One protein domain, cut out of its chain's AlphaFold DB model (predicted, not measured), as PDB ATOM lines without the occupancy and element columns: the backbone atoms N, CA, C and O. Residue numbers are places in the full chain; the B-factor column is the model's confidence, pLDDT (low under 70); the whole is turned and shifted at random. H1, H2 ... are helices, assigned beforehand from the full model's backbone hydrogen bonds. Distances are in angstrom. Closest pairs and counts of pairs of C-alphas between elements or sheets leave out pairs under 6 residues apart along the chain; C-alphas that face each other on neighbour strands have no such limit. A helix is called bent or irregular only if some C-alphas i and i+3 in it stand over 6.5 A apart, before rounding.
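AT A GLANCE: This is residues 2 to 85 of the 420 residues of an uncharacterized protein of Saprolegnia parasitica (strain CBS 223.65) (UniProt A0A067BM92). A small cluster of short helices has the H2 and H3 hairpin in its middle, H5 packed on H2, H6 on H3, and H4 nearby; residues 2 to 9 of H1 stick out as an arm. The printed part has 84 residues with six named helices, H1 to H6, and no named strand: all helix, compact, radius of gyration of the C-alphas 13.6 A, spans 42 by 32 by 22 A.

HOW THE PARTS SIT: H1, residues 2 to 15, only just touches H3, residues 32 to 40, only at their ends, through residues 13 to 14 of H1, with 3 pairs of C-alphas within 8 A; the closest, those of His 14 and Ile 37, are 7.3 A apart. H2, residues 20 to 28, and H3 form a hairpin at a shallow tilt of 23 degrees, closest C-alphas Tyr 26 and Ala 35, 5.4 A. H4, residues 52 to 59, is close but not clearly touching H5, residues 69 to 74; closest C-alphas Ile 58 and Ile 69, 6.3 A. H5 touches H2, closest C-alphas Ile 73 and Ile 27, 6.5 A. H6, residues 77 to 84, irregular with C-alphas 78 and 81 7.4 A apart, touches H3, closest C-alphas Thr 79 and Val 32, 5.8 A. Every O i to N i+4 pair is within hydrogen-bond range in H2 to H5, 8 of 10 in H1, and 0 of 4 in H6, which has 4 of 5 O i to N i+3 pairs.

IN THESE COORDINATES: H1 starts at C-alpha 2 (-63.834, -14.173, -4.320) and measures 20.7 A; H2 and H3 12.3 A each, H4 10.3 A, H5 8.7 A; H6, 13.2 A, ends at C-alpha 84 (-42.095, -24.249, 18.646).

THE WHOLE: The printed part has no cut; the H3 to H4 link is long. pLDDT is under 70 in residues 2 to 15 and 61 to 67.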
ATOM      1  N   GLN A   2     -64.237 -13.855  -5.708       38.47
ATOM      2  CA  GLN A   2     -63.834 -14.173  -4.320       38.47
ATOM      3  C   GLN A   2     -62.433 -14.815  -4.203       38.47
ATOM      4  O   GLN A   2     -61.640 -14.407  -3.360       38.47
ATOM      5  N   ALA A   3     -62.071 -15.723  -5.118       38.25
ATOM      6  CA  ALA A   3     -60.740 -16.344  -5.153       38.25
ATOM      7  C   ALA A   3     -59.601 -15.341  -5.440       38.25
ATOM      8  O   ALA A   3     -58.533 -15.418  -4.838       38.25
ATOM      9  N   ALA A   4     -59.842 -14.343  -6.298       37.91
ATOM     10  CA  ALA A   4     -58.872 -13.283  -6.584       37.91
ATOM     11  C   ALA A   4     -58.689 -12.325  -5.392       37.91
ATOM     12  O   ALA A   4     -57.591 -11.824  -5.170       37.91
ATOM     13  N   ARG A   5     -59.746 -12.115  -4.592       41.53
ATOM     14  CA  ARG A   5     -59.709 -11.303  -3.366       41.53
ATOM     15  C   ARG A   5     -58.929 -12.006  -2.249       41.53
ATOM     16  O   ARG A   5     -58.087 -11.372  -1.627       41.53
ATOM     17  N   ASN A   6     -59.111 -13.321  -2.091       44.53
ATOM     18  CA  ASN A   6     -58.317 -14.141  -1.166       44.53
ATOM     19  C   ASN A   6     -56.839 -14.230  -1.583       44.53
ATOM     20  O   ASN A   6     -55.958 -14.173  -0.731       44.53
ATOM     21  N   HIS A   7     -56.547 -14.304  -2.887       43.41
ATOM     22  CA  HIS A   7     -55.166 -14.288  -3.382       43.41
ATOM     23  C   HIS A   7     -54.467 -12.935  -3.228       43.41
ATOM     24  O   HIS A   7     -53.257 -12.916  -2.999       43.41
ATOM     25  N   ARG A   8     -55.197 -11.818  -3.345       42.16
ATOM     26  CA  ARG A   8     -54.656 -10.476  -3.074       42.16
ATOM     27  C   ARG A   8     -54.388 -10.297  -1.581       42.16
ATOM     28  O   ARG A   8     -53.275  -9.958  -1.210       42.16
ATOM     29  N   HIS A   9     -55.348 -10.690  -0.742       50.84
ATOM     30  CA  HIS A   9     -55.205 -10.629   0.711       50.84
ATOM     31  C   HIS A   9     -54.025 -11.473   1.221       50.84
ATOM     32  O   HIS A   9     -53.253 -10.989   2.040       50.84
ATOM     33  N   ARG A  10     -53.809 -12.684   0.679       49.88
ATOM     34  CA  ARG A  10     -52.628 -13.511   0.997       49.88
ATOM     35  C   ARG A  10     -51.299 -12.868   0.586       49.88
ATOM     36  O   ARG A  10     -50.312 -13.044   1.287       49.88
ATOM     37  N   ARG A  11     -51.243 -12.148  -0.539       49.09
ATOM     38  CA  ARG A  11     -50.006 -11.499  -1.017       49.09
ATOM     39  C   ARG A  11     -49.639 -10.259  -0.195       49.09
ATOM     40  O   ARG A  11     -48.461 -10.045   0.079       49.09
ATOM     41  N   ASP A  12     -50.641  -9.501   0.237       53.44
ATOM     42  CA  ASP A  12     -50.445  -8.301   1.055       53.44
ATOM     43  C   ASP A  12     -49.982  -8.658   2.481       53.44
ATOM     44  O   ASP A  12     -49.135  -7.976   3.053       53.44
ATOM     45  N   VAL A  13     -50.442  -9.794   3.028       55.03
ATOM     46  CA  VAL A  13     -50.020 -10.276   4.357       55.03
ATOM     47  C   VAL A  13     -48.524 -10.611   4.406       55.03
ATOM     48  O   VAL A  13     -47.891 -10.339   5.417       55.03
ATOM     49  N   HIS A  14     -47.918 -11.120   3.329       56.44
ATOM     50  CA  HIS A  14     -46.485 -11.460   3.313       56.44
ATOM     51  C   HIS A  14     -45.540 -10.264   3.114       56.44
ATOM     52  O   HIS A  14     -44.343 -10.401   3.346       56.44
ATOM     53  N   THR A  15     -46.050  -9.114   2.664       59.34
ATOM     54  CA  THR A  15     -45.233  -7.934   2.309       59.34
ATOM     55  C   THR A  15     -45.426  -6.751   3.255       59.34
ATOM     56  O   THR A  15     -44.619  -5.823   3.244       59.34
ATOM     57  N   ALA A  16     -46.464  -6.784   4.092       72.81
ATOM     58  CA  ALA A  16     -46.696  -5.790   5.130       72.81
ATOM     59  C   ALA A  16     -45.627  -5.851   6.243       72.81
ATOM     60  O   ALA A  16     -45.164  -6.950   6.572       72.81
ATOM     61  N   PRO A  17     -45.271  -4.703   6.857       79.81
ATOM     62  CA  PRO A  17     -44.396  -4.676   8.027       79.81
ATOM     63  C   PRO A  17     -44.991  -5.499   9.178       79.81
ATOM     64  O   PRO A  17     -46.198  -5.747   9.223       79.81
ATOM     65  N   PHE A  18     -44.125  -5.946  10.087       84.12
ATOM     66  CA  PHE A  18     -44.542  -6.643  11.300       84.12
ATOM     67  C   PHE A  18     -45.476  -5.752  12.136       84.12
ATOM     68  O   PHE A  18     -45.186  -4.571  12.329       84.12
ATOM     69  N   ASP A  19     -46.584  -6.318  12.619       85.44
ATOM     70  CA  ASP A  19     -47.522  -5.639  13.515       85.44
ATOM     71  C   ASP A  19     -47.923  -6.549  14.686       85.44
ATOM     72  O   ASP A  19     -48.599  -7.573  14.526       85.44
ATOM     73  N   LEU A  20     -47.550  -6.122  15.894       84.06
ATOM     74  CA  LEU A  20     -47.865  -6.794  17.151       84.06
ATOM     75  C   LEU A  20     -49.380  -6.913  17.392       84.06
ATOM     76  O   LEU A  20     -49.856  -7.904  17.959       84.06
ATOM     77  N   GLY A  21     -50.154  -5.908  16.966       83.94
ATOM     78  CA  GLY A  21     -51.606  -5.877  17.133       83.94
ATOM     79  C   GLY A  21     -52.301  -6.952  16.299       83.94
ATOM     80  O   GLY A  21     -53.187  -7.654  16.796       83.94
ATOM     81  N   THR A  22     -51.864  -7.116  15.052       85.00
ATOM     82  CA  THR A  22     -52.343  -8.156  14.133       85.00
ATOM     83  C   THR A  22     -51.987  -9.554  14.633       85.00
ATOM     84  O   THR A  22     -52.878 -10.403  14.730       85.00
ATOM     85  N   LEU A  23     -50.742  -9.772  15.073       85.44
ATOM     86  CA  LEU A  23     -50.319 -11.045  15.664       85.44
ATOM     87  C   LEU A  23     -51.185 -11.435  16.875       85.44
ATOM     88  O   LEU A  23     -51.658 -12.569  16.966       85.44
ATOM     89  N   ARG A  24     -51.473 -10.488  17.779       85.19
ATOM     90  CA  ARG A  24     -52.345 -10.746  18.936       85.19
ATOM     91  C   ARG A  24     -53.757 -11.153  18.516       85.19
ATOM     92  O   ARG A  24     -54.326 -12.063  19.116       85.19
ATOM     93  N   ARG A  25     -54.331 -10.494  17.505       86.06
ATOM     94  CA  ARG A  25     -55.667 -10.843  16.991       86.06
ATOM     95  C   ARG A  25     -55.687 -12.245  16.393       86.06
ATOM     96  O   ARG A  25     -56.643 -12.974  16.627       86.06
ATOM     97  N   TYR A  26     -54.643 -12.635  15.663       87.38
ATOM     98  CA  TYR A  26     -54.537 -13.984  15.105       87.38
ATOM     99  C   TYR A  26     -54.458 -15.050  16.198       87.38
ATOM    100  O   TYR A  26     -55.184 -16.037  16.125       87.38
ATOM    101  N   ILE A  27     -53.688 -14.809  17.263       84.94
ATOM    102  CA  ILE A  27     -53.625 -15.717  18.419       84.94
ATOM    103  C   ILE A  27     -54.986 -15.795  19.131       84.94
ATOM    104  O   ILE A  27     -55.479 -16.891  19.380       84.94
ATOM    105  N   ALA A  28     -55.637 -14.656  19.394       84.19
ATOM    106  CA  ALA A  28     -56.937 -14.614  20.072       84.19
ATOM    107  C   ALA A  28     -58.062 -15.312  19.281       84.19
ATOM    108  O   ALA A  28     -58.993 -15.855  19.872       84.19
ATOM    109  N   ASN A  29     -57.968 -15.321  17.948       85.69
ATOM    110  CA  ASN A  29     -58.918 -15.988  17.057       85.69
ATOM    111  C   ASN A  29     -58.520 -17.439  16.709       85.69
ATOM    112  O   ASN A  29     -59.180 -18.057  15.874       85.69
ATOM    113  N   ASN A  30     -57.464 -17.990  17.326       82.62
ATOM    114  CA  ASN A  30     -56.900 -19.319  17.040       82.62
ATOM    115  C   ASN A  30     -56.428 -19.521  15.580       82.62
ATOM    116  O   ASN A  30     -56.443 -20.635  15.057       82.62
ATOM    117  N   TRP A  31     -55.996 -18.457  14.900       87.06
ATOM    118  CA  TRP A  31     -55.451 -18.508  13.536       87.06
ATOM    119  C   TRP A  31     -53.944 -18.779  13.568       87.06
ATOM    120  O   TRP A  31     -53.114 -17.887  13.391       87.06
ATOM    121  N   VAL A  32     -53.591 -20.034  13.862       85.12
ATOM    122  CA  VAL A  32     -52.207 -20.491  14.087       85.12
ATOM    123  C   VAL A  32     -51.317 -20.260  12.863       85.12
ATOM    124  O   VAL A  32     -50.185 -19.801  12.993       85.12
ATOM    125  N   HIS A  33     -51.820 -20.549  11.662       86.06
ATOM    126  CA  HIS A  33     -51.036 -20.427  10.434       86.06
ATOM    127  C   HIS A  33     -50.711 -18.961  10.114       86.06
ATOM    128  O   HIS A  33     -49.577 -18.617   9.791       86.06
ATOM    129  N   GLU A  34     -51.694 -18.083  10.268       87.50
ATOM    130  CA  GLU A  34     -51.598 -16.646  10.048       87.50
ATOM    131  C   GLU A  34     -50.695 -15.989  11.101       87.50
ATOM    132  O   GLU A  34     -49.858 -15.155  10.761       87.50
ATOM    133  N   ALA A  35     -50.784 -16.424  12.362       86.12
ATOM    134  CA  ALA A  35     -49.869 -16.004  13.421       86.12
ATOM    135  C   ALA A  35     -48.417 -16.427  13.136       86.12
ATOM    136  O   ALA A  35     -47.498 -15.631  13.325       86.12
ATOM    137  N   ALA A  36     -48.195 -17.642  12.625       86.94
ATOM    138  CA  ALA A  36     -46.866 -18.094  12.217       86.94
ATOM    139  C   ALA A  36     -46.317 -17.273  11.036       86.94
ATOM    140  O   ALA A  36     -45.133 -16.939  11.007       86.94
ATOM    141  N   ILE A  37     -47.167 -16.896  10.074       87.12
ATOM    142  CA  ILE A  37     -46.778 -16.010   8.966       87.12
ATOM    143  C   ILE A  37     -46.343 -14.635   9.485       87.12
ATOM    144  O   ILE A  37     -45.326 -14.119   9.027       87.12
ATOM    145  N   GLU A  38     -47.063 -14.059  10.450       87.00
ATOM    146  CA  GLU A  38     -46.661 -12.795  11.079       87.00
ATOM    147  C   GLU A  38     -45.335 -12.919  11.841       87.00
ATOM    148  O   GLU A  38     -44.469 -12.057  11.706       87.00
ATOM    149  N   LEU A  39     -45.119 -14.014  12.579       86.44
ATOM    150  CA  LEU A  39     -43.845 -14.262  13.262       86.44
ATOM    151  C   LEU A  39     -42.673 -14.418  12.282       86.44
ATOM    152  O   LEU A  39     -41.569 -13.963  12.575       86.44
ATOM    153  N   ASN A  40     -42.888 -15.008  11.105       87.75
ATOM    154  CA  ASN A  40     -41.838 -15.146  10.090       87.75
ATOM    155  C   ASN A  40     -41.282 -13.796   9.609       87.75
ATOM    156  O   ASN A  40     -40.120 -13.728   9.220       87.75
ATOM    157  N   LYS A  41     -42.058 -12.707   9.692       86.62
ATOM    158  CA  LYS A  41     -41.594 -11.354   9.332       86.62
ATOM    159  C   LYS A  41     -40.506 -10.813  10.260       86.62
ATOM    160  O   LYS A  41     -39.823  -9.851   9.922       86.62
ATOM    161  N   VAL A  42     -40.348 -11.409  11.440       85.31
ATOM    162  CA  VAL A  42     -39.321 -11.040  12.424       85.31
ATOM    163  C   VAL A  42     -37.956 -11.617  12.041       85.31
ATOM    164  O   VAL A  42     -36.922 -11.082  12.444       85.31
ATOM    165  N   ILE A  43     -37.937 -12.683  11.238       85.44
ATOM    166  CA  ILE A  43     -36.719 -13.378  10.819       85.44
ATOM    167  C   ILE A  43     -35.999 -12.538   9.758       85.44
ATOM    168  O   ILE A  43     -36.551 -12.228   8.703       85.44
ATOM    169  N   ASP A  44     -34.748 -12.175  10.034       81.81
ATOM    170  CA  ASP A  44     -33.878 -11.514   9.067       81.81
ATOM    171  C   ASP A  44     -33.177 -12.568   8.202       81.81
ATOM    172  O   ASP A  44     -32.182 -13.185   8.593       81.81
ATOM    173  N   THR A  45     -33.702 -12.758   6.994       76.56
ATOM    174  CA  THR A  45     -33.148 -13.690   6.002       76.56
ATOM    175  C   THR A  45     -31.794 -13.253   5.444       76.56
ATOM    176  O   THR A  45     -31.102 -14.078   4.855       76.56
ATOM    177  N   ARG A  46     -31.382 -11.986   5.619       74.31
ATOM    178  CA  ARG A  46     -30.089 -11.491   5.116       74.31
ATOM    179  C   ARG A  46     -28.935 -11.790   6.067       74.31
ATOM    180  O   ARG A  46     -27.837 -12.066   5.596       74.31
ATOM    181  N   ASN A  47     -29.183 -11.757   7.376       75.12
ATOM    182  CA  ASN A  47     -28.158 -11.954   8.407       75.12
ATOM    183  C   ASN A  47     -28.247 -13.308   9.129       75.12
ATOM    184  O   ASN A  47     -27.518 -13.515  10.097       75.12
ATOM    185  N   ASN A  48     -29.119 -14.225   8.687       71.81
ATOM    186  CA  ASN A  48     -29.423 -15.478   9.398       71.81
ATOM    187  C   ASN A  48     -29.734 -15.239  10.889       71.81
ATOM    188  O   ASN A  48     -29.273 -15.974  11.762       71.81
ATOM    189  N   GLY A  49     -30.486 -14.176  11.171       78.25
ATOM    190  CA  GLY A  49     -30.766 -13.703  12.524       78.25
ATOM    191  C   GLY A  49     -32.191 -13.186  12.656       78.25
ATOM    192  O   GLY A  49     -33.076 -13.532  11.873       78.25
ATOM    193  N   PHE A  50     -32.424 -12.337  13.647       84.31
ATOM    194  CA  PHE A  50     -33.733 -11.749  13.903       84.31
ATOM    195  C   PHE A  50     -33.639 -10.227  13.952       84.31
ATOM    196  O   PHE A  50     -32.596  -9.664  14.276       84.31
ATOM    197  N   HIS A  51     -34.747  -9.551  13.664       81.69
ATOM    198  CA  HIS A  51     -34.843  -8.112  13.870       81.69
ATOM    199  C   HIS A  51     -34.956  -7.817  15.374       81.69
ATOM    200  O   HIS A  51     -36.038  -7.937  15.951       81.69
ATOM    201  N   ASP A  52     -33.855  -7.396  16.003       79.38
ATOM    202  CA  ASP A  52     -33.769  -7.108  17.446       79.38
ATOM    203  C   ASP A  52     -34.882  -6.179  17.960       79.38
ATOM    204  O   ASP A  52     -35.387  -6.358  19.069       79.38
ATOM    205  N   ALA A  53     -35.283  -5.189  17.156       81.06
ATOM    206  CA  ALA A  53     -36.364  -4.268  17.502       81.06
ATOM    207  C   ALA A  53     -37.715  -4.993  17.638       81.06
ATOM    208  O   ALA A  53     -38.413  -4.804  18.634       81.06
ATOM    209  N   HIS A  54     -38.043  -5.877  16.692       82.31
ATOM    210  CA  HIS A  54     -39.286  -6.651  16.710       82.31
ATOM    211  C   HIS A  54     -39.264  -7.730  17.803       82.31
ATOM    212  O   HIS A  54     -40.281  -7.967  18.450       82.31
ATOM    213  N   ILE A  55     -38.107  -8.347  18.085       83.12
ATOM    214  CA  ILE A  55     -37.981  -9.273  19.224       83.12
ATOM    215  C   ILE A  55     -38.256  -8.557  20.548       83.12
ATOM    216  O   ILE A  55     -38.983  -9.095  21.382       83.12
ATOM    217  N   ARG A  56     -37.717  -7.348  20.755       81.50
ATOM    218  CA  ARG A  56     -37.999  -6.563  21.971       81.50
ATOM    219  C   ARG A  56     -39.476  -6.199  22.089       81.50
ATOM    220  O   ARG A  56     -40.021  -6.229  23.191       81.50
ATOM    221  N   GLU A  57     -40.125  -5.903  20.968       82.06
ATOM    222  CA  GLU A  57     -41.561  -5.626  20.925       82.06
ATOM    223  C   GLU A  57     -42.391  -6.860  21.333       82.06
ATOM    224  O   GLU A  57     -43.289  -6.755  22.169       82.06
ATOM    225  N   ILE A  58     -42.030  -8.052  20.838       82.38
ATOM    226  CA  ILE A  58     -42.676  -9.332  21.198       82.38
ATOM    227  C   ILE A  58     -42.393  -9.732  22.651       82.38
ATOM    228  O   ILE A  58     -43.276 -10.252  23.343       82.38
ATOM    229  N   TYR A  59     -41.170  -9.486  23.124       79.94
ATOM    230  CA  TYR A  59     -40.763  -9.705  24.511       79.94
ATOM    231  C   TYR A  59     -41.629  -8.885  25.481       79.94
ATOM    232  O   TYR A  59     -42.013  -9.391  26.540       79.94
ATOM    233  N   GLY A  60     -42.006  -7.671  25.064       73.50
ATOM    234  CA  GLY A  60     -42.880  -6.747  25.776       73.50
ATOM    235  C   GLY A  60     -42.090  -5.641  26.475       73.50
ATOM    236  O   GLY A  60     -41.315  -5.905  27.392       73.50
ATOM    237  N   SER A  61     -42.320  -4.390  26.068       62.62
ATOM    238  CA  SER A  61     -41.703  -3.182  26.641       62.62
ATOM    239  C   SER A  61     -42.477  -2.584  27.823       62.62
ATOM    240  O   SER A  61     -41.904  -1.858  28.628       62.62
ATOM    241  N   ASP A  62     -43.769  -2.903  27.954       58.44
ATOM    242  CA  ASP A  62     -44.716  -2.077  28.725       58.44
ATOM    243  C   ASP A  62     -44.975  -2.565  30.163       58.44
ATOM    244  O   ASP A  62     -45.933  -2.142  30.813       58.44
ATOM    245  N   GLY A  63     -44.169  -3.502  30.677       56.12
ATOM    246  CA  GLY A  63     -44.214  -3.967  32.075       56.12
ATOM    247  C   GLY A  63     -45.481  -4.728  32.512       56.12
ATOM    248  O   GLY A  63     -45.491  -5.349  33.573       56.12
ATOM    249  N   ARG A  64     -46.556  -4.747  31.711       60.66
ATOM    250  CA  ARG A  64     -47.792  -5.493  32.005       60.66
ATOM    251  C   ARG A  64     -47.697  -6.932  31.486       60.66
ATOM    252  O   ARG A  64     -48.000  -7.195  30.325       60.66
ATOM    253  N   LEU A  65     -47.357  -7.876  32.370       62.41
ATOM    254  CA  LEU A  65     -47.260  -9.328  32.098       62.41
ATOM    255  C   LEU A  65     -48.461  -9.909  31.325       62.41
ATOM    256  O   LEU A  65     -48.280 -10.687  30.385       62.41
ATOM    257  N   ARG A  66     -49.680  -9.467  31.670       62.88
ATOM    258  CA  ARG A  66     -50.953  -9.886  31.047       62.88
ATOM    259  C   ARG A  66     -51.070  -9.518  29.564       62.88
ATOM    260  O   ARG A  66     -51.878 -10.103  28.853       62.88
ATOM    261  N   ASN A  67     -50.265  -8.563  29.101       66.00
ATOM    262  CA  ASN A  67     -50.224  -8.132  27.710       66.00
ATOM    263  C   ASN A  67     -49.088  -8.787  26.921       66.00
ATOM    264  O   ASN A  67     -48.919  -8.452  25.754       66.00
ATOM    265  N   SER A  68     -48.306  -9.695  27.503       76.75
ATOM    266  CA  SER A  68     -47.269 -10.378  26.729       76.75
ATOM    267  C   SER A  68     -47.882 -11.362  25.724       76.75
ATOM    268  O   SER A  68     -48.915 -11.991  25.981       76.75
ATOM    269  N   ILE A  69     -47.233 -11.512  24.567       80.31
ATOM    270  CA  ILE A  69     -47.647 -12.486  23.546       80.31
ATOM    271  C   ILE A  69     -47.595 -13.904  24.109       80.31
ATOM    272  O   ILE A  69     -48.540 -14.664  23.925       80.31
ATOM    273  N   LEU A  70     -46.548 -14.222  24.875       81.81
ATOM    274  CA  LEU A  70     -46.387 -15.526  25.515       81.81
ATOM    275  C   LEU A  70     -47.580 -15.870  26.422       81.81
ATOM    276  O   LEU A  70     -48.125 -16.962  26.326       81.81
ATOM    277  N   PHE A  71     -48.043 -14.922  27.244       79.00
ATOM    278  CA  PHE A  71     -49.217 -15.128  28.098       79.00
ATOM    279  C   PHE A  71     -50.504 -15.343  27.289       79.00
ATOM    280  O   PHE A  71     -51.375 -16.111  27.693       79.00
ATOM    281  N   THR A  72     -50.624 -14.686  26.133       79.19
ATOM    282  CA  THR A  72     -51.784 -14.847  25.243       79.19
ATOM    283  C   THR A  72     -51.780 -16.228  24.579       79.19
ATOM    284  O   THR A  72     -52.821 -16.871  24.535       79.19
ATOM    285  N   ILE A  73     -50.615 -16.712  24.132       81.56
ATOM    286  CA  ILE A  73     -50.451 -18.057  23.552       81.56
ATOM    287  C   ILE A  73     -50.776 -19.138  24.592       81.56
ATOM    288  O   ILE A  73     -51.561 -20.040  24.322       81.56
ATOM    289  N   LEU A  74     -50.248 -19.012  25.816       78.31
ATOM    290  CA  LEU A  74     -50.458 -19.998  26.885       78.31
ATOM    291  C   LEU A  74     -51.926 -20.136  27.324       78.31
ATOM    292  O   LEU A  74     -52.317 -21.180  27.833       78.31
ATOM    293  N   ARG A  75     -52.761 -19.110  27.112       76.88
ATOM    294  CA  ARG A  75     -54.206 -19.178  27.395       76.88
ATOM    295  C   ARG A  75     -55.007 -19.954  26.352       76.88
ATOM    296  O   ARG A  75     -56.134 -20.353  26.640       76.88
ATOM    297  N   HIS A  76     -54.465 -20.145  25.153       77.56
ATOM    298  CA  HIS A  76     -55.165 -20.777  24.044       77.56
ATOM    299  C   HIS A  76     -54.442 -22.071  23.647       77.56
ATOM    300  O   HIS A  76     -53.493 -22.014  22.862       77.56
ATOM    301  N   PRO A  77     -54.889 -23.251  24.125       73.19
ATOM    302  CA  PRO A  77     -54.180 -24.517  23.908       73.19
ATOM    303  C   PRO A  77     -54.016 -24.876  22.423       73.19
ATOM    304  O   PRO A  77     -53.026 -25.502  22.051       73.19
ATOM    305  N   ALA A  78     -54.920 -24.406  21.555       75.81
ATOM    306  CA  ALA A  78     -54.820 -24.555  20.101       75.81
ATOM    307  C   ALA A  78     -53.627 -23.804  19.477       75.81
ATOM    308  O   ALA A  78     -53.256 -24.079  18.343       75.81
ATOM    309  N   THR A  79     -53.031 -22.850  20.197       78.62
ATOM    310  CA  THR A  79     -51.914 -22.020  19.723       78.62
ATOM    311  C   THR A  79     -50.559 -22.445  20.290       78.62
ATOM    312  O   THR A  79     -49.545 -21.848  19.938       78.62
ATOM    313  N   THR A  80     -50.516 -23.500  21.114       80.50
ATOM    314  CA  THR A  80     -49.289 -24.015  21.756       80.50
ATOM    315  C   THR A  80     -48.211 -24.392  20.738       80.50
ATOM    316  O   THR A  80     -47.026 -24.197  20.995       80.50
ATOM    317  N   ASP A  81     -48.602 -24.827  19.538       83.62
ATOM    318  CA  ASP A  81     -47.670 -25.134  18.448       83.62
ATOM    319  C   ASP A  81     -46.826 -23.920  18.017       83.62
ATOM    320  O   ASP A  81     -45.705 -24.089  17.536       83.62
ATOM    321  N   LEU A  82     -47.303 -22.689  18.252       85.81
ATOM    322  CA  LEU A  82     -46.532 -21.465  17.997       85.81
ATOM    323  C   LEU A  82     -45.322 -21.322  18.925       85.81
ATOM    324  O   LEU A  82     -44.377 -20.630  18.553       85.81
ATOM    325  N   LEU A  83     -45.299 -21.978  20.092       85.62
ATOM    326  CA  LEU A  83     -44.128 -21.972  20.980       85.62
ATOM    327  C   LEU A  83     -42.919 -22.652  20.320       85.62
ATOM    328  O   LEU A  83     -41.777 -22.263  20.543       85.62
ATOM    329  N   ASN A  84     -43.159 -23.611  19.419       86.69
ATOM    330  CA  ASN A  84     -42.095 -24.249  18.646       86.69
ATOM    331  C   ASN A  84     -41.509 -23.351  17.549       86.69
ATOM    332  O   ASN A  84     -40.488 -23.707  16.954       86.69
ATOM    333  N   HIS A  85     -42.120 -22.196  17.277       88.94
ATOM    334  CA  HIS A  85     -41.629 -21.261  16.278       88.94
ATOM    335  C   HIS A  85     -40.253 -20.690  16.684       88.94
ATOM    336  O   HIS A  85     -40.078 -20.309  17.845       88.94
TER     337      HIS A  85